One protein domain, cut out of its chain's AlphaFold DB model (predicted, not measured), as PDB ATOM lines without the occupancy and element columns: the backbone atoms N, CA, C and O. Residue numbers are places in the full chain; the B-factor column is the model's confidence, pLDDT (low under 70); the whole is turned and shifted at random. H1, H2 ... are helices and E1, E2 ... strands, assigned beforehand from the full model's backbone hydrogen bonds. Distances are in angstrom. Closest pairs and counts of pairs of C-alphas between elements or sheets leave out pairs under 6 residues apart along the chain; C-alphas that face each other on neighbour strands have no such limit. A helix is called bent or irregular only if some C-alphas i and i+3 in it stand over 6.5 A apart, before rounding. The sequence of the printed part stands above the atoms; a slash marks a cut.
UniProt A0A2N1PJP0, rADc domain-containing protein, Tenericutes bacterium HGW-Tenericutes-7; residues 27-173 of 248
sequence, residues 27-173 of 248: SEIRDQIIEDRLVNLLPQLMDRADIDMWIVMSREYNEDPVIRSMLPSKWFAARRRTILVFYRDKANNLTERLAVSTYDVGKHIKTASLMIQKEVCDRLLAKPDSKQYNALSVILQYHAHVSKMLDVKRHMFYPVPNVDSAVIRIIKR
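What this domain is: This is residues 27 to 173 of the 248 residues of the protein "rADc domain-containing protein" of Tenericutes bacterium HGW-Tenericutes-7 (UniProt A0A2N1PJP0). Two lobes sit side by side, each a small three-stranded sheet with helices on it: H1 and the short H2 on the sheet E1 E2 E3, and H3 and H4 on the sheet E4 E6 E5. They meet where edge strands E3 and E4 come close, while H1 and H4 lie far out at opposite ends. The printed part has 147 residues with four named helices and six named strands, in the order H1 E1 H2 E2 E3 E4 H3 H4 E5 E6; both sheets are antiparallel and the class is mixed, helices and strands. The whole is compact, with a radius of gyration of the C-alphas of 16.8 A and spans of 48 by 35 by 34 A.

Where its parts are: Find C-alpha 27 at (287.122, 214.930, 169.373); from there H1 runs 29.8 A to residue 48, with a kink of 38 degrees near residue 41. H1 is neither bent nor irregular, but only just: C-alphas 39 and 42 are 6.5 A apart. Next come E1, residues 53 to 59, H2, residues 65 to 69, E2, residues 82 to 89 and 23.0 A long, and E3, residues 94 to 100. E4, residues 111 to 117, begins at C-alpha 111 (265.443, 217.508, 172.859). H3 is residues 118 to 124, H4 135 to 143, E5 144 to 152 at 22.7 A, and E6 165 to 172, ending at C-alpha 172 (265.448, 213.909, 178.894).

How they stand to each other: In the first sheet, look at N 56 and O 84 between E1 and E2, 2.8 A, and N 87 and O 96 in the hairpin E2 and E3, 2.9 A. H1 on one face makes two layers, a helix over a sheet, at a height of 11.2 A, with C-alphas 43 and 95 closest to E3 at 6.3 A. H2 is on the same face, 8.5 A over the sheet. The C-alphas of Val 100 and Ser 113, the closest of E3 and E4, are 4.3 A apart. In the strongly twisted second sheet, N 114 and O 168 of E4 and E6 are 2.8 A apart, as are N 145 and O 171 in the hairpin E5 and E6. E4, H3 H4 and E5 form a split strand-helix-strand unit, two strands running the same way with E6 between them, its crossover right-handed. H3 and H4 on this sheet make two layers; H3 runs along E6, at 2 degrees on the local plane. H3 and H4 touch at Leu 124 and Ser 137, C-alphas 4.5 A apart, at a steep tilt of 66 degrees, the same way. H3 and H4 have every O i to N i+4 pair within hydrogen-bond range, H1 15 of 18, and H2 0 of 1, with 1 of 2 O i to N i+3 pairs.

The domain as a whole: The C-alphas of Arg 48 and Asp 129, the two farthest apart, are 50.1 A apart. The printed part has no cut, and the links H2 to E2 and E5 to E6 are long. Mean pLDDT of the printed part is 80.0, with 28 residues under 70, among them 100 to 114.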
ATOM      1  N   SER A  27     288.579 215.113 169.352       85.50
ATOM      2  CA  SER A  27     287.122 214.930 169.373       85.50
ATOM      3  C   SER A  27     286.478 215.849 170.413       85.50
ATOM      4  O   SER A  27     285.517 216.544 170.087       85.50
ATOM      5  N   GLU A  28     287.062 215.941 171.608       86.56
ATOM      6  CA  GLU A  28     286.576 216.817 172.681       86.56
ATOM      7  C   GLU A  28     286.651 218.298 172.295       86.56
ATOM      8  O   GLU A  28     285.663 219.018 172.432       86.56
ATOM      9  N   ILE A  29     287.778 218.740 171.729       87.00
ATOM     10  CA  ILE A  29     287.936 220.122 171.253       87.00
ATOM     11  C   ILE A  29     286.945 220.435 170.128       87.00
ATOM     12  O   ILE A  29     286.351 221.512 170.099       87.00
ATOM     13  N   ARG A  30     286.732 219.502 169.190       85.12
ATOM     14  CA  ARG A  30     285.747 219.691 168.116       85.12
ATOM     15  C   ARG A  30     284.342 219.875 168.687       85.12
ATOM     16  O   ARG A  30     283.634 220.772 168.240       85.12
ATOM     17  N   ASP A  31     283.961 219.062 169.667       86.19
ATOM     18  CA  ASP A  31     282.649 219.156 170.305       86.19
ATOM     19  C   ASP A  31     282.486 220.484 171.067       86.19
ATOM     20  O   ASP A  31     281.429 221.101 170.961       86.19
ATOM     21  N   GLN A  32     283.538 220.974 171.738       88.00
ATOM     22  CA  GLN A  32     283.555 222.294 172.392       88.00
ATOM     23  C   GLN A  32     283.391 223.451 171.393       88.00
ATOM     24  O   GLN A  32     282.656 224.402 171.646       88.00
ATOM     25  N   ILE A  33     284.041 223.373 170.229       89.19
ATOM     26  CA  ILE A  33     283.888 224.390 169.176       89.19
ATOM     27  C   ILE A  33     282.468 224.363 168.599       89.19
ATOM     28  O   ILE A  33     281.877 225.410 168.340       89.19
ATOM     29  N   ILE A  34     281.907 223.174 168.367       87.81
ATOM     30  CA  ILE A  34     280.531 223.032 167.869       87.81
ATOM     31  C   ILE A  34     279.538 223.590 168.893       87.81
ATOM     32  O   ILE A  34     278.607 224.300 168.516       87.81
ATOM     33  N   GLU A  35     279.761 223.314 170.175       86.12
ATOM     34  CA  GLU A  35     279.008 223.892 171.285       86.12
ATOM     35  C   GLU A  35     279.001 225.418 171.233       86.12
ATOM     36  O   GLU A  35     277.926 226.011 171.122       86.12
ATOM     37  N   ASP A  36     280.177 226.045 171.237       88.88
ATOM     38  CA  ASP A  36     280.304 227.502 171.202       88.88
ATOM     39  C   ASP A  36     279.592 228.097 169.978       88.88
ATOM     40  O   ASP A  36     278.823 229.054 170.081       88.88
ATOM     41  N   ARG A  37     279.733 227.454 168.813       89.56
ATOM     42  CA  ARG A  37     279.051 227.891 167.591       89.56
ATOM     43  C   ARG A  37     277.532 227.809 167.702       89.56
ATOM     44  O   ARG A  37     276.846 228.721 167.249       89.56
ATOM     45  N   LEU A  38     276.985 226.741 168.275       88.12
ATOM     46  CA  LEU A  38     275.536 226.580 168.410       88.12
ATOM     47  C   LEU A  38     274.944 227.464 169.515       88.12
ATOM     48  O   LEU A  38     273.770 227.816 169.426       88.12
ATOM     49  N   VAL A  39     275.708 227.762 170.568       87.44
ATOM     50  CA  VAL A  39     275.252 228.570 171.710       87.44
ATOM     51  C   VAL A  39     275.402 230.061 171.421       87.44
ATOM     52  O   VAL A  39     274.450 230.809 171.618       87.44
ATOM     53  N   ASN A  40     276.569 230.486 170.937       90.38
ATOM     54  CA  ASN A  40     276.940 231.897 170.873       90.38
ATOM     55  C   ASN A  40     276.852 232.468 169.455       90.38
ATOM     56  O   ASN A  40     276.357 233.580 169.274       90.38
ATOM     57  N   LEU A  41     277.302 231.726 168.438       91.38
ATOM     58  CA  LEU A  41     277.369 232.234 167.061       91.38
ATOM     59  C   LEU A  41     276.032 232.115 166.317       91.38
ATOM     60  O   LEU A  41     275.612 233.054 165.645       91.38
ATOM     61  N   LEU A  42     275.362 230.966 166.415       89.81
ATOM     62  CA  LEU A  42     274.140 230.676 165.666       89.81
ATOM     63  C   LEU A  42     273.021 231.709 165.898       89.81
ATOM     64  O   LEU A  42     272.474 232.175 164.898       89.81
ATOM     65  N   PRO A  43     272.707 232.139 167.141       91.50
ATOM     66  CA  PRO A  43     271.703 233.181 167.361       91.50
ATOM     67  C   PRO A  43     272.047 234.487 166.634       91.50
ATOM     68  O   PRO A  43     271.190 235.064 165.977       91.50
ATOM     69  N   GLN A  44     273.318 234.905 166.669       93.19
ATOM     70  CA  GLN A  44     273.778 236.129 166.003       93.19
ATOM     71  C   GLN A  44     273.663 236.037 164.479       93.19
ATOM     72  O   GLN A  44     273.333 237.021 163.818       93.19
ATOM     73  N   LEU A  45     273.949 234.863 163.908       91.25
ATOM     74  CA  LEU A  45     273.798 234.630 162.472       91.25
ATOM     75  C   LEU A  45     272.327 234.648 162.052       91.25
ATOM     76  O   LEU A  45     272.010 235.242 161.027       91.25
ATOM     77  N   MET A  46     271.446 234.035 162.848       87.31
ATOM     78  CA  MET A  46     270.001 234.049 162.614       87.31
ATOM     79  C   MET A  46     269.433 235.470 162.709       87.31
ATOM     80  O   MET A  46     268.707 235.886 161.812       87.31
ATOM     81  N   ASP A  47     269.842 236.247 163.717       89.50
ATOM     82  CA  ASP A  47     269.435 237.649 163.871       89.50
ATOM     83  C   ASP A  47     269.933 238.511 162.701       89.50
ATOM     84  O   ASP A  47     269.167 239.282 162.127       89.50
ATOM     85  N   ARG A  48     271.201 238.350 162.293       93.50
ATOM     86  CA  ARG A  48     271.789 239.092 161.163       93.50
ATOM     87  C   ARG A  48     271.115 238.768 159.830       93.50
ATOM     88  O   ARG A  48     270.999 239.649 158.986       93.50
ATOM     89  N   ALA A  49     270.755 237.506 159.619       87.50
ATOM     90  CA  ALA A  49     270.121 237.043 158.389       87.50
ATOM     91  C   ALA A  49     268.594 237.230 158.389       87.50
ATOM     92  O   ALA A  49     267.956 236.878 157.402       87.50
ATOM     93  N   ASP A  50     268.028 237.754 159.480       84.38
ATOM     94  CA  ASP A  50     266.588 237.872 159.715       84.38
ATOM     95  C   ASP A  50     265.832 236.534 159.568       84.38
ATOM     96  O   ASP A  50     264.770 236.441 158.961       84.38
ATOM     97  N   ILE A  51     266.404 235.463 160.127       76.75
ATOM     98  CA  ILE A  51     265.846 234.106 160.088       76.75
ATOM     99  C   ILE A  51     265.297 233.746 161.468       76.75
ATOM    100  O   ILE A  51     266.062 233.528 162.405       76.75
ATOM    101  N   ASP A  52     263.979 233.595 161.585       64.19
ATOM    102  CA  ASP A  52     263.347 233.158 162.840       64.19
ATOM    103  C   ASP A  52     263.374 231.629 163.005       64.19
ATOM    104  O   ASP A  52     263.341 231.107 164.119       64.19
ATOM    105  N   MET A  53     263.463 230.877 161.902       66.62
ATOM    106  CA  MET A  53     263.506 229.415 161.926       66.62
ATOM    107  C   MET A  53     264.401 228.849 160.827       66.62
ATOM    108  O   MET A  53     264.250 229.185 159.655       66.62
ATOM    109  N   TRP A  54     265.289 227.924 161.193       78.62
ATOM    110  CA  TRP A  54     266.143 227.205 160.256       78.62
ATOM    111  C   TRP A  54     266.000 225.695 160.424       78.62
ATOM    112  O   TRP A  54     266.207 225.146 161.504       78.62
ATOM    113  N   ILE A  55     265.647 225.019 159.331       74.31
ATOM    114  CA  ILE A  55     265.475 223.570 159.279       74.31
ATOM    115  C   ILE A  55     266.603 222.981 158.432       74.31
ATOM    116  O   ILE A  55     266.698 223.267 157.240       74.31
ATOM    117  N   VAL A  56     267.434 222.133 159.033       78.81
ATOM    118  CA  VAL A  56     268.521 221.421 158.350       78.81
ATOM    119  C   VAL A  56     268.145 219.954 158.242       78.81
ATOM    120  O   VAL A  56     268.051 219.249 159.244       78.81
ATOM    121  N   MET A  57     267.916 219.478 157.023       72.38
ATOM    122  CA  MET A  57     267.545 218.090 156.765       72.38
ATOM    123  C   MET A  57     268.733 217.299 156.229       72.38
ATOM    124  O   MET A  57     269.410 217.720 155.302       72.38
ATOM    125  N   SER A  58     268.929 216.099 156.756       73.44
ATOM    126  CA  SER A  58     269.903 215.138 156.258       73.44
ATOM    127  C   SER A  58     269.267 213.767 156.100       73.44
ATOM    128  O   SER A  58     268.377 213.365 156.857       73.44
ATOM    129  N   ARG A  59     269.701 213.046 155.072       69.31
ATOM    130  CA  ARG A  59     269.365 211.644 154.828       69.31
ATOM    131  C   ARG A  59     270.649 210.908 154.486       69.31
ATOM    132  O   ARG A  59     271.594 211.519 153.995       69.31
ATOM    133  N   GLU A  60     270.640 209.596 154.679       64.19
ATOM    134  CA  GLU A  60     271.716 208.729 154.204       64.19
ATOM    135  C   GLU A  60     272.017 209.048 152.730       64.19
ATOM    136  O   GLU A  60     271.100 209.086 151.905       64.19
ATOM    137  N   TYR A  61     273.281 209.354 152.425       62.41
ATOM    138  CA  TYR A  61     273.776 209.706 151.084       62.41
ATOM    139  C   TYR A  61     273.230 211.004 150.456       62.41
ATOM    140  O   TYR A  61     273.556 211.308 149.312       62.41
ATOM    141  N   ASN A  62     272.445 211.795 151.191       64.25
ATOM    142  CA  ASN A  62     271.981 213.120 150.776       64.25
ATOM    143  C   ASN A  62     271.969 214.062 151.991       64.25
ATOM    144  O   ASN A  62     270.922 214.545 152.433       64.25
ATOM    145  N   GLU A  63     273.144 214.207 152.601       68.44
ATOM    146  CA  GLU A  63     273.357 215.062 153.765       68.44
ATOM    147  C   GLU A  63     273.542 216.508 153.298       68.44
ATOM    148  O   GLU A  63     274.358 216.767 152.413       68.44
ATOM    149  N   ASP A  64     272.839 217.458 153.917       72.12
ATOM    150  CA  ASP A  64     273.216 218.863 153.787       72.12
ATOM    151  C   ASP A  64     274.657 219.035 154.317       72.12
ATOM    152  O   ASP A  64     274.923 218.633 155.459       72.12
ATOM    153  N   PRO A  65     275.601 219.606 153.542       74.81
ATOM    154  CA  PRO A  65     276.987 219.778 153.976       74.81
ATOM    155  C   PRO A  65     277.118 220.500 155.322       74.81
ATOM    156  O   PRO A  65     278.042 220.222 156.093       74.81
ATOM    157  N   VAL A  66     276.174 221.393 155.633       80.31
ATOM    158  CA  VAL A  66     276.139 222.154 156.881       80.31
ATOM    159  C   VAL A  66     275.945 221.241 158.088       80.31
ATOM    160  O   VAL A  66     276.508 221.519 159.152       80.31
ATOM    161  N   ILE A  67     275.230 220.118 157.946       78.75
ATOM    162  CA  ILE A  67     274.884 219.261 159.084       78.75
ATOM    163  C   ILE A  67     276.121 218.660 159.760       78.75
ATOM    164  O   ILE A  67     276.169 218.550 160.982       78.75
ATOM    165  N   ARG A  68     277.178 218.366 158.992       76.88
ATOM    166  CA  ARG A  68     278.450 217.854 159.533       76.88
ATOM    167  C   ARG A  68     279.138 218.844 160.463       76.88
ATOM    168  O   ARG A  68     279.932 218.444 161.302       76.88
ATOM    169  N   SER A  69     278.835 220.131 160.316       82.06
ATOM    170  CA  SER A  69     279.370 221.187 161.174       82.06
ATOM    171  C   SER A  69     278.554 221.419 162.450       82.06
ATOM    172  O   SER A  69     278.961 222.222 163.286       82.06
ATOM    173  N   MET A  70     277.416 220.731 162.593       79.62
ATOM    174  CA  MET A  70     276.460 220.887 163.695       79.62
ATOM    175  C   MET A  70     276.326 219.635 164.565       79.62
ATOM    176  O   MET A  70     275.649 219.675 165.589       79.62
ATOM    177  N   LEU A  71     276.927 218.522 164.148       80.25
ATOM    178  CA  LEU A  71     276.811 217.227 164.807       80.25
ATOM    179  C   LEU A  71     278.098 216.882 165.562       80.25
ATOM    180  O   LEU A  71     279.185 217.219 165.092       80.25
ATOM    181  N   PRO A  72     277.999 216.192 166.710       79.44
ATOM    182  CA  PRO A  72     279.163 215.846 167.510       79.44
ATOM    183  C   PRO A  72     280.132 214.948 166.738       79.44
ATOM    184  O   PRO A  72     279.753 214.158 165.876       79.44
ATOM    185  N   SER A  73     281.404 215.030 167.100       79.81
ATOM    186  CA  SER A  73     282.533 214.344 166.467       79.81
ATOM    187  C   SER A  73     282.406 212.818 166.407       79.81
ATOM    188  O   SER A  73     282.996 212.196 165.527       79.81
ATOM    189  N   LYS A  74     281.630 212.222 167.321       73.25
ATOM    190  CA  LYS A  74     281.345 210.778 167.389       73.25
ATOM    191  C   LYS A  74     280.151 210.344 166.533       73.25
ATOM    192  O   LYS A  74     279.817 209.161 166.511       73.25
ATOM    193  N   TRP A  75     279.479 211.279 165.869       71.62
ATOM    194  CA  TRP A  75     278.331 210.979 165.032       71.62
ATOM    195  C   TRP A  75     278.793 210.394 163.690       71.62
ATOM    196  O   TRP A  75     279.515 211.035 162.928       71.62
ATOM    197  N   PHE A  76     278.384 209.159 163.406       61.53
ATOM    198  CA  PHE A  76     278.604 208.506 162.114       61.53
ATOM    199  C   PHE A  76     277.418 208.783 161.183       61.53
ATOM    200  O   PHE A  76     276.303 208.952 161.670       61.53
ATOM    201  N   ALA A  77     277.672 208.811 159.867       59.53
ATOM    202  CA  ALA A  77     276.707 209.155 158.815       59.53
ATOM    203  C   ALA A  77     275.277 208.653 159.091       59.53
ATOM    204  O   ALA A  77     275.066 207.518 159.538       59.53
ATOM    205  N   ALA A  78     274.291 209.504 158.804       55.09
ATOM    206  CA  ALA A  78     272.892 209.255 159.132       55.09
ATOM    207  C   ALA A  78     272.377 208.007 158.407       55.09
ATOM    208  O   ALA A  78     272.010 208.093 157.246       55.09
ATOM    209  N   ARG A  79     272.226 206.871 159.100       55.34
ATOM    210  CA  ARG A  79     271.527 205.691 158.540       55.34
ATOM    211  C   ARG A  79     270.026 205.927 158.300       55.34
ATOM    212  O   ARG A  79     269.342 205.093 157.719       55.34
ATOM    213  N   ARG A  80     269.466 207.029 158.818       66.25
ATOM    214  CA  ARG A  80     268.056 207.439 158.689       66.25
ATOM    215  C   ARG A  80     267.946 208.964 158.688       66.25
ATOM    216  O   ARG A  80     268.887 209.650 159.056       66.25
ATOM    217  N   ARG A  81     266.792 209.494 158.265       71.56
ATOM    218  CA  ARG A  81     266.551 210.944 158.162       71.56
ATOM    219  C   ARG A  81     266.756 211.646 159.508       71.56
ATOM    220  O   ARG A  81     266.055 211.323 160.463       71.56
ATOM    221  N   THR A  82     267.635 212.641 159.519       73.69
ATOM    222  CA  THR A  82     267.844 213.572 160.629       73.69
ATOM    223  C   THR A  82     267.346 214.951 160.218       73.69
ATOM    224  O   THR A  82     267.645 215.407 159.117       73.69
ATOM    225  N   ILE A  83     266.584 215.626 161.071       75.38
ATOM    226  CA  ILE A  83     266.158 217.012 160.848       75.38
ATOM    227  C   ILE A  83     266.554 217.821 162.072       75.38
ATOM    228  O   ILE A  83     266.060 217.549 163.157       75.38
ATOM    229  N   LEU A  84     267.434 218.800 161.924       77.88
ATOM    230  CA  LEU A  84     267.694 219.791 162.961       77.88
ATOM    231  C   LEU A  84     266.749 220.968 162.737       77.88
ATOM    232  O   LEU A  84     266.552 221.390 161.600       77.88
ATOM    233  N   VAL A  85     266.150 221.479 163.803       77.06
ATOM    234  CA  VAL A  85     265.302 222.668 163.777       77.06
ATOM    235  C   VAL A  85     265.865 223.656 164.781       77.06
ATOM    236  O   VAL A  85     266.001 223.351 165.965       77.06
ATOM    237  N   PHE A  86     266.183 224.839 164.292       82.12
ATOM    238  CA  PHE A  86     266.627 225.971 165.079       82.12
ATOM    239  C   PHE A  86     265.534 227.023 165.038       82.12
ATOM    240  O   PHE A  86     265.103 227.404 163.954       82.12
ATOM    241  N   TYR A  87     265.070 227.470 166.196       80.00
ATOM    242  CA  TYR A  87     264.071 228.527 166.310       80.00
ATOM    243  C   TYR A  87     264.639 229.661 167.153       80.00
ATOM    244  O   TYR A  87     265.174 229.417 168.235       80.00
ATOM    245  N   ARG A  88     264.541 230.886 166.645       84.25
ATOM    246  CA  ARG A  88     265.048 232.102 167.266       84.25
ATOM    247  C   ARG A  88     263.877 232.985 167.672       84.25
ATOM    248  O   ARG A  88     263.169 233.517 166.828       84.25
ATOM    249  N   ASP A  89     263.718 233.174 168.975       80.38
ATOM    250  CA  ASP A  89     262.820 234.169 169.546       80.38
ATOM    251  C   ASP A  89     263.640 235.403 169.939       80.38
ATOM    252  O   ASP A  89     264.314 235.435 170.974       80.38
ATOM    253  N   LYS A  90     263.590 236.422 169.076       82.44
ATOM    254  CA  LYS A  90     264.319 237.684 169.255       82.44
ATOM    255  C   LYS A  90     263.831 238.460 170.481       82.44
ATOM    256  O   LYS A  90     264.635 239.119 171.133       82.44
ATOM    257  N   ALA A  91     262.542 238.365 170.817       79.06
ATOM    258  CA  ALA A  91     261.942 239.131 171.906       79.06
ATOM    259  C   ALA A  91     262.431 238.647 173.277       79.06
ATOM    260  O   ALA A  91     262.723 239.458 174.152       79.06
ATOM    261  N   ASN A  92     262.578 237.331 173.439       80.31
ATOM    262  CA  ASN A  92     263.047 236.716 174.684       80.31
ATOM    263  C   ASN A  92     264.537 236.338 174.656       80.31
ATOM    264  O   ASN A  92     265.033 235.708 175.590       80.31
ATOM    265  N   ASN A  93     265.253 236.701 173.584       85.56
ATOM    266  CA  ASN A  93     266.643 236.321 173.328       85.56
ATOM    267  C   ASN A  93     266.889 234.801 173.467       85.56
ATOM    268  O   ASN A  93     267.946 234.361 173.924       85.56
ATOM    269  N   LEU A  94     265.917 233.988 173.054       81.12
ATOM    270  CA  LEU A  94     265.954 232.534 173.181       81.12
ATOM    271  C   LEU A  94     266.268 231.892 171.828       81.12
ATOM    272  O   LEU A  94     265.753 232.311 170.794       81.12
ATOM    273  N   THR A  95     267.092 230.844 171.839       81.19
ATOM    274  CA  THR A  95     267.316 230.002 170.657       81.19
ATOM    275  C   THR A  95     267.068 228.544 171.011       81.19
ATOM    276  O   THR A  95     267.867 227.904 171.703       81.19
ATOM    277  N   GLU A  96     265.949 228.009 170.531       74.50
ATOM    278  CA  GLU A  96     265.633 226.595 170.659       74.50
ATOM    279  C   GLU A  96     266.352 225.787 169.580       74.50
ATOM    280  O   GLU A  96     266.420 226.166 168.412       74.50
ATOM    281  N   ARG A  97     266.904 224.648 169.995       78.56
ATOM    282  CA  ARG A  97     267.659 223.725 169.150       78.56
ATOM    283  C   ARG A  97     267.043 222.347 169.331       78.56
ATOM    284  O   ARG A  97     267.110 221.764 170.415       78.56
ATOM    285  N   LEU A  98     266.390 221.858 168.291       68.31
ATOM    286  CA  LEU A  98     265.627 220.617 168.288       68.31
ATOM    287  C   LEU A  98     266.229 219.682 167.243       68.31
ATOM    288  O   LEU A  98     266.667 220.132 166.186       68.31
ATOM    289  N   ALA A  99     266.216 218.377 167.495       70.69
ATOM    290  CA  ALA A  99     266.597 217.407 166.475       70.69
ATOM    291  C   ALA A  99     265.594 216.272 166.366       70.69
ATOM    292  O   ALA A  99     265.393 215.506 167.299       70.69
ATOM    293  N   VAL A 100     265.030 216.103 165.182       68.25
ATOM    294  CA  VAL A 100     264.352 214.894 164.735       68.25
ATOM    295  C   VAL A 100     265.402 213.892 164.285       68.25
ATOM    296  O   VAL A 100     265.766 213.842 163.116       68.25
ATOM    297  N   SER A 101     265.931 213.109 165.217       66.56
ATOM    298  CA  SER A 101     266.993 212.138 164.941       66.56
ATOM    299  C   SER A 101     266.749 210.851 165.711       66.56
ATOM    300  O   SER A 101     266.370 210.890 166.876       66.56
ATOM    301  N   THR A 102     267.022 209.707 165.081       56.53
ATOM    302  CA  THR A 102     267.056 208.406 165.769       56.53
ATOM    303  C   THR A 102     268.265 208.244 166.692       56.53
ATOM    304  O   THR A 102     268.299 207.301 167.477       56.53
ATOM    305  N   TYR A 103     269.260 209.125 166.580       62.22
ATOM    306  CA  TYR A 103     270.515 209.092 167.330       62.22
ATOM    307  C   TYR A 103     270.692 210.356 168.167       62.22
ATOM    308  O   TYR A 103     270.215 211.424 167.774       62.22
ATOM    309  N   ASP A 104     271.427 210.228 169.272       61.03
ATOM    310  CA  ASP A 104     271.863 211.361 170.088       61.03
ATOM    311  C   ASP A 104     272.674 212.352 169.232       61.03
ATOM    312  O   ASP A 104     273.571 211.968 168.476       61.03
ATOM    313  N   VAL A 105     272.314 213.628 169.324       64.00
ATOM    314  CA  VAL A 105     272.906 214.745 168.574       64.00
ATOM    315  C   VAL A 105     273.725 215.672 169.482       64.00
ATOM    316  O   VAL A 105     274.040 216.800 169.112       64.00
ATOM    317  N   GLY A 106     274.141 215.177 170.647       63.97
ATOM    318  CA  GLY A 106     275.081 215.852 171.534       63.97
ATOM    319  C   GLY A 106     274.404 216.671 172.631       63.97
ATOM    320  O   GLY A 106     273.198 216.901 172.639       63.97
ATOM    321  N   LYS A 107     275.218 217.146 173.580       60.28
ATOM    322  CA  LYS A 107     274.770 217.735 174.858       60.28
ATOM    323  C   LYS A 107     273.966 219.037 174.719       60.28
ATOM    324  O   LYS A 107     273.228 219.401 175.631       60.28
ATOM    325  N   HIS A 108     274.091 219.723 173.583       58.75
ATOM    326  CA  HIS A 108     273.501 221.052 173.340       58.75
ATOM    327  C   HIS A 108     272.174 221.021 172.609       58.75
ATOM    328  O   HIS A 108     271.496 222.045 172.511       58.75
ATOM    329  N   ILE A 109     271.779 219.841 172.139       60.03
ATOM    330  CA  ILE A 109     270.443 219.596 171.626       60.03
ATOM    331  C   ILE A 109     269.704 218.807 172.703       60.03
ATOM    332  O   ILE A 109     269.722 217.583 172.754       60.03
ATOM    333  N   LYS A 110     269.058 219.549 173.609       56.25
ATOM    334  CA  LYS A 110     268.387 219.016 174.808       56.25
ATOM    335  C   LYS A 110     267.169 218.133 174.504       56.25
ATOM    336  O   LYS A 110     266.574 217.565 175.418       56.25
ATOM    337  N   THR A 111     266.738 218.074 173.242       60.78
ATOM    338  CA  THR A 111     265.443 217.508 172.859       60.78
ATOM    339  C   THR A 111     265.543 216.671 171.589       60.78
ATOM    340  O   THR A 111     266.114 217.103 170.585       60.78
ATOM    341  N   ALA A 112     264.941 215.485 171.624       63.44
ATOM    342  CA  ALA A 112     264.736 214.648 170.453       63.44
ATOM    343  C   ALA A 112     263.291 214.821 169.970       63.44
ATOM    344  O   ALA A 112     262.353 214.605 170.729       63.44
ATOM    345  N   SER A 113     263.092 215.219 168.722       66.25
ATOM    346  CA  SER A 113     261.776 215.414 168.115       66.25
ATOM    347  C   SER A 113     261.480 214.313 167.103       66.25
ATOM    348  O   SER A 113     261.703 214.493 165.930       66.25
ATOM    349  N   LEU A 114     261.031 213.127 167.488       64.81
ATOM    350  CA  LEU A 114     260.905 212.007 166.549       64.81
ATOM    351  C   LEU A 114     259.595 212.053 165.759       64.81
ATOM    352  O   LEU A 114     258.528 212.246 166.334       64.81
ATOM    353  N   MET A 115     259.656 211.773 164.458       75.44
ATOM    354  CA  MET A 115     258.466 211.408 163.691       75.44
ATOM    355  C   MET A 115     258.291 209.890 163.713       75.44
ATOM    356  O   MET A 115     259.167 209.148 163.270       75.44
ATOM    357  N   ILE A 116     257.157 209.438 164.232       80.50
ATOM    358  CA  ILE A 116     256.809 208.025 164.407       80.50
ATOM    359  C   ILE A 116     255.387 207.772 163.913       80.50
ATOM    360  O   ILE A 116     254.637 208.707 163.647       80.50
ATOM    361  N   GLN A 117     254.991 206.505 163.795       87.62
ATOM    362  CA  GLN A 117     253.601 206.168 163.489       87.62
ATOM    363  C   GLN A 117     252.669 206.723 164.570       87.62
ATOM    364  O   GLN A 117     252.987 206.661 165.760       87.62
ATOM    365  N   LYS A 118     251.500 207.228 164.163       87.19
ATOM    366  CA  LYS A 118     250.556 207.881 165.078       87.19
ATOM    367  C   LYS A 118     250.130 206.969 166.236       87.19
ATOM    368  O   LYS A 118     250.115 207.415 167.373       87.19
ATOM    369  N   GLU A 119     249.872 205.686 165.977       92.00
ATOM    370  CA  GLU A 119     249.524 204.723 167.036       92.00
ATOM    371  C   GLU A 119     250.652 204.560 168.065       92.00
ATOM    372  O   GLU A 119     250.402 204.483 169.264       92.00
ATOM    373  N   VAL A 120     251.909 204.541 167.610       87.81
ATOM    374  CA  VAL A 120     253.069 204.444 168.505       87.81
ATOM    375  C   VAL A 120     253.185 205.715 169.345       87.81
ATOM    376  O   VAL A 120     253.406 205.624 170.546       87.81
ATOM    377  N   CYS A 121     252.977 206.889 168.748       86.88
ATOM    378  CA  CYS A 121     252.929 208.159 169.473       86.88
ATOM    379  C   CYS A 121     251.844 208.163 170.555       86.88
ATOM    380  O   CYS A 121     252.140 208.445 171.716       86.88
ATOM    381  N   ASP A 122     250.612 207.815 170.185       91.75
ATOM    382  CA  ASP A 122     249.477 207.776 171.107       91.75
ATOM    383  C   ASP A 122     249.745 206.771 172.255       91.75
ATOM    384  O   ASP A 122     249.432 207.041 173.413       91.75
ATOM    385  N   ARG A 123     250.450 205.668 171.962       91.00
ATOM    386  CA  ARG A 123     250.900 204.677 172.947       91.00
ATOM    387  C   ARG A 123     251.970 205.209 173.903       91.00
ATOM    388  O   ARG A 123     251.899 204.938 175.097       91.00
ATOM    389  N   LEU A 124     252.964 205.948 173.418       89.12
ATOM    390  CA  LEU A 124     254.028 206.519 174.257       89.12
ATOM    391  C   LEU A 124     253.502 207.591 175.222       89.12
ATOM    392  O   LEU A 124     253.970 207.687 176.354       89.12
ATOM    393  N   LEU A 125     252.510 208.362 174.773       91.44
ATOM    394  CA  LEU A 125     251.855 209.437 175.527       91.44
ATOM    395  C   LEU A 125     250.612 208.980 176.296       91.44
ATOM    396  O   LEU A 125     249.900 209.804 176.872       91.44
ATOM    397  N   ALA A 126     250.321 207.681 176.270       95.06
ATOM    398  CA  ALA A 126     249.170 207.117 176.944       95.06
ATOM    399  C   ALA A 126     249.213 207.439 178.445       95.06
ATOM    400  O   ALA A 126     250.271 207.381 179.076       95.06
ATOM    401  N   LYS A 127     248.043 207.766 178.994       94.44
ATOM    402  CA  LYS A 127     247.829 208.008 180.424       94.44
ATOM    403  C   LYS A 127     247.301 206.741 181.108       94.44
ATOM    404  O   LYS A 127     246.749 205.891 180.396       94.44
ATOM    405  N   PRO A 128     247.415 206.636 182.443       94.81
ATOM    406  CA  PRO A 128     246.739 205.598 183.217       94.81
ATOM    407  C   PRO A 128     245.261 205.457 182.833       94.81
ATOM    408  O   PRO A 128     244.644 206.402 182.335       94.81
ATOM    409  N   ASP A 129     244.732 204.249 182.992       93.00
ATOM    410  CA  ASP A 129     243.377 203.826 182.612       93.00
ATOM    411  C   ASP A 129     243.051 203.899 181.111       93.00
ATOM    412  O   ASP A 129     241.915 203.667 180.688       93.00
ATOM    413  N   SER A 130     244.042 204.158 180.254       93.31
ATOM    414  CA  SER A 130     243.851 204.104 178.806       93.31
ATOM    415  C   SER A 130     244.268 202.755 178.218       93.31
ATOM    416  O   SER A 130     245.278 202.157 178.582       93.31
ATOM    417  N   LYS A 131     243.537 202.296 177.192       90.25
ATOM    418  CA  LYS A 131     243.816 201.023 176.497       90.25
ATOM    419  C   LYS A 131     245.246 200.928 175.948       90.25
ATOM    420  O   LYS A 131     245.747 199.817 175.758       90.25
ATOM    421  N   GLN A 132     245.864 202.063 175.640       92.38
ATOM    422  CA  GLN A 132     247.185 202.143 175.024       92.38
ATOM    423  C   GLN A 132     248.316 202.205 176.062       92.38
ATOM    424  O   GLN A 132     249.472 202.001 175.695       92.38
ATOM    425  N   TYR A 133     248.001 202.422 177.340       95.44
ATOM    426  CA  TYR A 133     248.985 202.515 178.413       95.44
ATOM    427  C   TYR A 133     249.668 201.175 178.667       95.44
ATOM    428  O   TYR A 133     249.030 200.119 178.718       95.44
ATOM    429  N   ASN A 134     250.995 201.206 178.740       93.69
ATOM    430  CA  ASN A 134     251.830 200.026 178.923       93.69
ATOM    431  C   ASN A 134     253.193 200.409 179.520       93.69
ATOM    432  O   ASN A 134     253.499 201.587 179.694       93.69
ATOM    433  N   ALA A 135     254.044 199.407 179.755       92.56
ATOM    434  CA  ALA A 135     255.387 199.596 180.299       92.56
ATOM    435  C   ALA A 135     256.228 200.641 179.551       92.56
ATOM    436  O   ALA A 135     256.937 201.410 180.189       92.56
ATOM    437  N   LEU A 136     256.158 200.701 178.218       87.88
ATOM    438  CA  LEU A 136     256.933 201.664 177.435       87.88
ATOM    439  C   LEU A 136     256.467 203.103 177.683       87.88
ATOM    440  O   LEU A 136     257.304 203.998 177.732       87.88
ATOM    441  N   SER A 137     255.160 203.318 177.868       91.44
ATOM    442  CA  SER A 137     254.605 204.622 178.251       91.44
ATOM    443  C   SER A 137     255.216 205.078 179.578       91.44
ATOM    444  O   SER A 137     255.783 206.164 179.653       91.44
ATOM    445  N   VAL A 138     255.186 204.203 180.588       94.44
ATOM    446  CA  VAL A 138     255.695 204.483 181.940       94.44
ATOM    447  C   VAL A 138     257.202 204.722 181.941       94.44
ATOM    448  O   VAL A 138     257.661 205.749 182.430       94.44
ATOM    449  N   ILE A 139     257.979 203.808 181.354       89.38
ATOM    450  CA  ILE A 139     259.448 203.885 181.335       89.38
ATOM    451  C   ILE A 139     259.916 205.128 180.572       89.38
ATOM    452  O   ILE A 139     260.834 205.819 181.009       89.38
ATOM    453  N   LEU A 140     259.286 205.457 179.440       87.19
ATOM    454  CA  LEU A 140     259.684 206.639 178.685       87.19
ATOM    455  C   LEU A 140     259.371 207.934 179.452       87.19
ATOM    456  O   LEU A 140     260.229 208.813 179.523       87.19
ATOM    457  N   GLN A 141     258.174 208.042 180.035       90.25
ATOM    458  CA  GLN A 141     257.755 209.210 180.827       90.25
ATOM    459  C   GLN A 141     258.550 209.341 182.145       90.25
ATOM    460  O   GLN A 141     258.760 210.448 182.664       90.25
ATOM    461  N   TYR A 142     259.080 208.218 182.641       91.75
ATOM    462  CA  TYR A 142     260.059 208.173 183.720       91.75
ATOM    463  C   TYR A 142     261.360 208.879 183.352       91.75
ATOM    464  O   TYR A 142     261.732 209.844 184.020       91.75
ATOM    465  N   HIS A 143     262.009 208.503 182.250       82.31
ATOM    466  CA  HIS A 143     263.295 209.105 181.881       82.31
ATOM    467  C   HIS A 143     263.183 210.489 181.215       82.31
ATOM    468  O   HIS A 143     264.174 211.227 181.152       82.31
ATOM    469  N   ALA A 144     262.015 210.860 180.682       83.62
ATOM    470  CA  ALA A 144     261.864 212.063 179.869       83.62
ATOM    471  C   ALA A 144     260.473 212.709 179.957       83.62
ATOM    472  O   ALA A 144     259.459 212.046 180.138       83.62
ATOM    473  N   HIS A 145     260.419 214.019 179.721       85.19
ATOM    474  CA  HIS A 145     259.179 214.714 179.392       85.19
ATOM    475  C   HIS A 145     258.867 214.501 177.911       85.19
ATOM    476  O   HIS A 145     259.665 214.867 177.046       85.19
ATOM    477  N   VAL A 146     257.705 213.923 177.613       84.50
ATOM    478  CA  VAL A 146     257.274 213.636 176.240       84.50
ATOM    479  C   VAL A 146     256.015 214.423 175.920       84.50
ATOM    480  O   VAL A 146     255.092 214.487 176.723       84.50
ATOM    481  N   SER A 147     255.963 215.024 174.735       85.06
ATOM    482  CA  SER A 147     254.808 215.789 174.258       85.06
ATOM    483  C   SER A 147     254.581 215.557 172.766       85.06
ATOM    484  O   SER A 147     255.531 215.357 172.010       85.06
ATOM    485  N   LYS A 148     253.320 215.568 172.322       85.50
ATOM    486  CA  LYS A 148     252.991 215.527 170.891       85.50
ATOM    487  C   LYS A 148     253.045 216.935 170.323       85.50
ATOM    488  O   LYS A 148     252.412 217.827 170.873       85.50
ATOM    489  N   MET A 149     253.771 217.114 169.225       82.31
ATOM    490  CA  MET A 149     253.862 218.397 168.530       82.31
ATOM    491  C   MET A 149     252.754 218.521 167.483       82.31
ATOM    492  O   MET A 149     251.992 219.481 167.505       82.31
ATOM    493  N   LEU A 150     252.641 217.540 166.579       75.62
ATOM    494  CA  LEU A 150     251.645 217.549 165.503       75.62
ATOM    495  C   LEU A 150     251.413 216.156 164.903       75.62
ATOM    496  O   LEU A 150     252.295 215.297 164.944       75.62
ATOM    497  N   ASP A 151     250.239 215.961 164.303       84.19
ATOM    498  CA  ASP A 151     249.920 214.785 163.489       84.19
ATOM    499  C   ASP A 151     250.274 215.064 162.013       84.19
ATOM    500  O   ASP A 151     249.967 216.132 161.485       84.19
ATOM    501  N   VAL A 152     250.889 214.096 161.327       77.69
ATOM    502  CA  VAL A 152     251.258 214.175 159.904       77.69
ATOM    503  C   VAL A 152     250.456 213.145 159.118       77.69
ATOM    504  O   VAL A 152     250.550 211.938 159.358       77.69
ATOM    505  N   LYS A 153     249.672 213.609 158.146       84.56
ATOM    506  CA  LYS A 153     248.815 212.733 157.343       84.56
ATOM    507  C   LYS A 153     249.618 211.944 156.317       84.56
ATOM    508  O   LYS A 153     250.491 212.490 155.651       84.56
ATOM    509  N   ARG A 154     249.280 210.663 156.132       83.19
ATOM    510  CA  ARG A 154     249.990 209.762 155.200       83.19
ATOM    511  C   ARG A 154     250.094 210.286 153.762       83.19
ATOM    512  O   ARG A 154     251.104 210.064 153.111       83.19
ATOM    513  N   HIS A 155     249.092 211.020 153.272       86.38
ATOM    514  CA  HIS A 155     249.094 211.563 151.905       86.38
ATOM    515  C   HIS A 155     250.150 212.661 151.678       86.38
ATOM    516  O   HIS A 155     250.376 213.055 150.542       86.38
ATOM    517  N   MET A 156     250.800 213.148 152.741       80.94
ATOM    518  CA  MET A 156     251.907 214.110 152.666       80.94
ATOM    519  C   MET A 156     253.264 213.440 152.377       80.94
ATOM    520  O   MET A 156     254.283 214.123 152.292       80.94
ATOM    521  N   PHE A 157     253.307 212.111 152.248       70.12
ATOM    522  CA  PHE A 157     254.524 211.347 151.980       70.12
ATOM    523  C   PHE A 157     254.518 210.744 150.575       70.12
ATOM    524  O   PHE A 157     253.469 210.416 150.024       70.12
ATOM    525  N   TYR A 158     255.719 210.522 150.036       73.75
ATOM    526  CA  TYR A 158     255.932 209.752 148.816       73.75
ATOM    527  C   TYR A 158     257.077 208.736 149.014       73.75
ATOM    528  O   TYR A 158     258.179 209.153 149.393       73.75
ATOM    529  N   PRO A 159     256.857 207.430 148.761       87.50
ATOM    530  CA  PRO A 159     255.552 206.805 148.518       87.50
ATOM    531  C   PRO A 159     254.623 206.930 149.741       87.50
ATOM    532  O   PRO A 159     255.089 207.093 150.870       87.50
ATOM    533  N   VAL A 160     253.308 206.874 149.510       89.12
ATOM    534  CA  VAL A 160     252.297 207.019 150.570       89.12
ATOM    535  C   VAL A 160     252.341 205.794 151.501       89.12
ATOM    536  O   VAL A 160     252.159 204.672 151.026       89.12
ATOM    537  N   PRO A 161     252.563 205.963 152.817       87.44
ATOM    538  CA  PRO A 161     252.542 204.873 153.781       87.44
ATOM    539  C   PRO A 161     251.109 204.447 154.132       87.44
ATOM    540  O   PRO A 161     250.134 205.161 153.897       87.44
ATOM    541  N   ASN A 162     250.983 203.295 154.792       92.69
ATOM    542  CA  ASN A 162     249.682 202.736 155.173       92.69
ATOM    543  C   ASN A 162     248.991 203.506 156.312       92.69
ATOM    544  O   ASN A 162     247.762 203.525 156.389       92.69
ATOM    545  N   VAL A 163     249.770 204.147 157.184       91.12
ATOM    546  CA  VAL A 163     249.299 204.766 158.431       91.12
ATOM    547  C   VAL A 163     249.760 206.215 158.548       91.12
ATOM    548  O   VAL A 163     250.780 206.600 157.975       91.12
ATOM    549  N   ASP A 164     249.009 207.010 159.312       89.69
ATOM    550  CA  ASP A 164     249.404 208.370 159.682       89.69
ATOM    551  C   ASP A 164     250.636 208.356 160.606       89.69
ATOM    552  O   ASP A 164     250.915 207.380 161.313       89.69
ATOM    553  N   SER A 165     251.368 209.466 160.615       84.19
ATOM    554  CA  SER A 165     252.498 209.708 161.513       84.19
ATOM    555  C   SER A 165     252.183 210.822 162.508       84.19
ATOM    556  O   SER A 165     251.185 211.527 162.384       84.19
ATOM    557  N   ALA A 166     253.031 210.976 163.513       80.00
ATOM    558  CA  ALA A 166     253.004 212.075 164.459       80.00
ATOM    559  C   ALA A 166     254.436 212.450 164.839       80.00
ATOM    560  O   ALA A 166     255.319 211.590 164.891       80.00
ATOM    561  N   VAL A 167     254.657 213.735 165.099       76.38
ATOM    562  CA  VAL A 167     255.918 214.250 165.629       76.38
ATOM    563  C   VAL A 167     255.782 214.371 167.141       76.38
ATOM    564  O   VAL A 167     254.896 215.070 167.635       76.38
ATOM    565  N   ILE A 168     256.663 213.698 167.874       77.56
ATOM    566  CA  ILE A 168     256.782 213.791 169.330       77.56
ATOM    567  C   ILE A 168     258.049 214.541 169.700       77.56
ATOM    568  O   ILE A 168     259.059 214.383 169.029       77.56
ATOM    569  N   ARG A 169     258.021 215.303 170.787       79.19
ATOM    570  CA  ARG A 169     259.191 215.905 171.425       79.19
ATOM    571  C   ARG A 169     259.470 215.165 172.725       79.19
ATOM    572  O   ARG A 169     258.573 215.015 173.548       79.19
ATOM    573  N   ILE A 170     260.705 214.720 172.901       77.19
ATOM    574  CA  ILE A 170     261.232 214.022 174.070       77.19
ATOM    575  C   ILE A 170     262.340 214.892 174.655       77.19
ATOM    576  O   ILE A 170     263.306 215.226 173.969       77.19
ATOM    577  N   ILE A 171     262.205 215.248 175.925       78.12
ATOM    578  CA  ILE A 171     263.169 216.047 176.678       78.12
ATOM    579  C   ILE A 171     263.636 215.195 177.850       78.12
ATOM    580  O   ILE A 171     262.869 214.954 178.783       78.12
ATOM    581  N   LYS A 172     264.877 214.704 177.799       75.19
ATOM    582  CA  LYS A 172     265.448 213.909 178.894       75.19
ATOM    583  C   LYS A 172     265.432 214.734 180.185       75.19
ATOM    584  O   LYS A 172     265.719 215.929 180.153       75.19
ATOM    585  N   ARG A 173     265.085 214.111 181.314       80.12
ATOM    586  CA  ARG A 173     265.164 214.777 182.623       80.12
ATOM    587  C   ARG A 173     266.625 215.064 182.979       80.12
ATOM    588  O   ARG A 173     267.504 214.258 182.683       80.12
TER     589      ARG A 173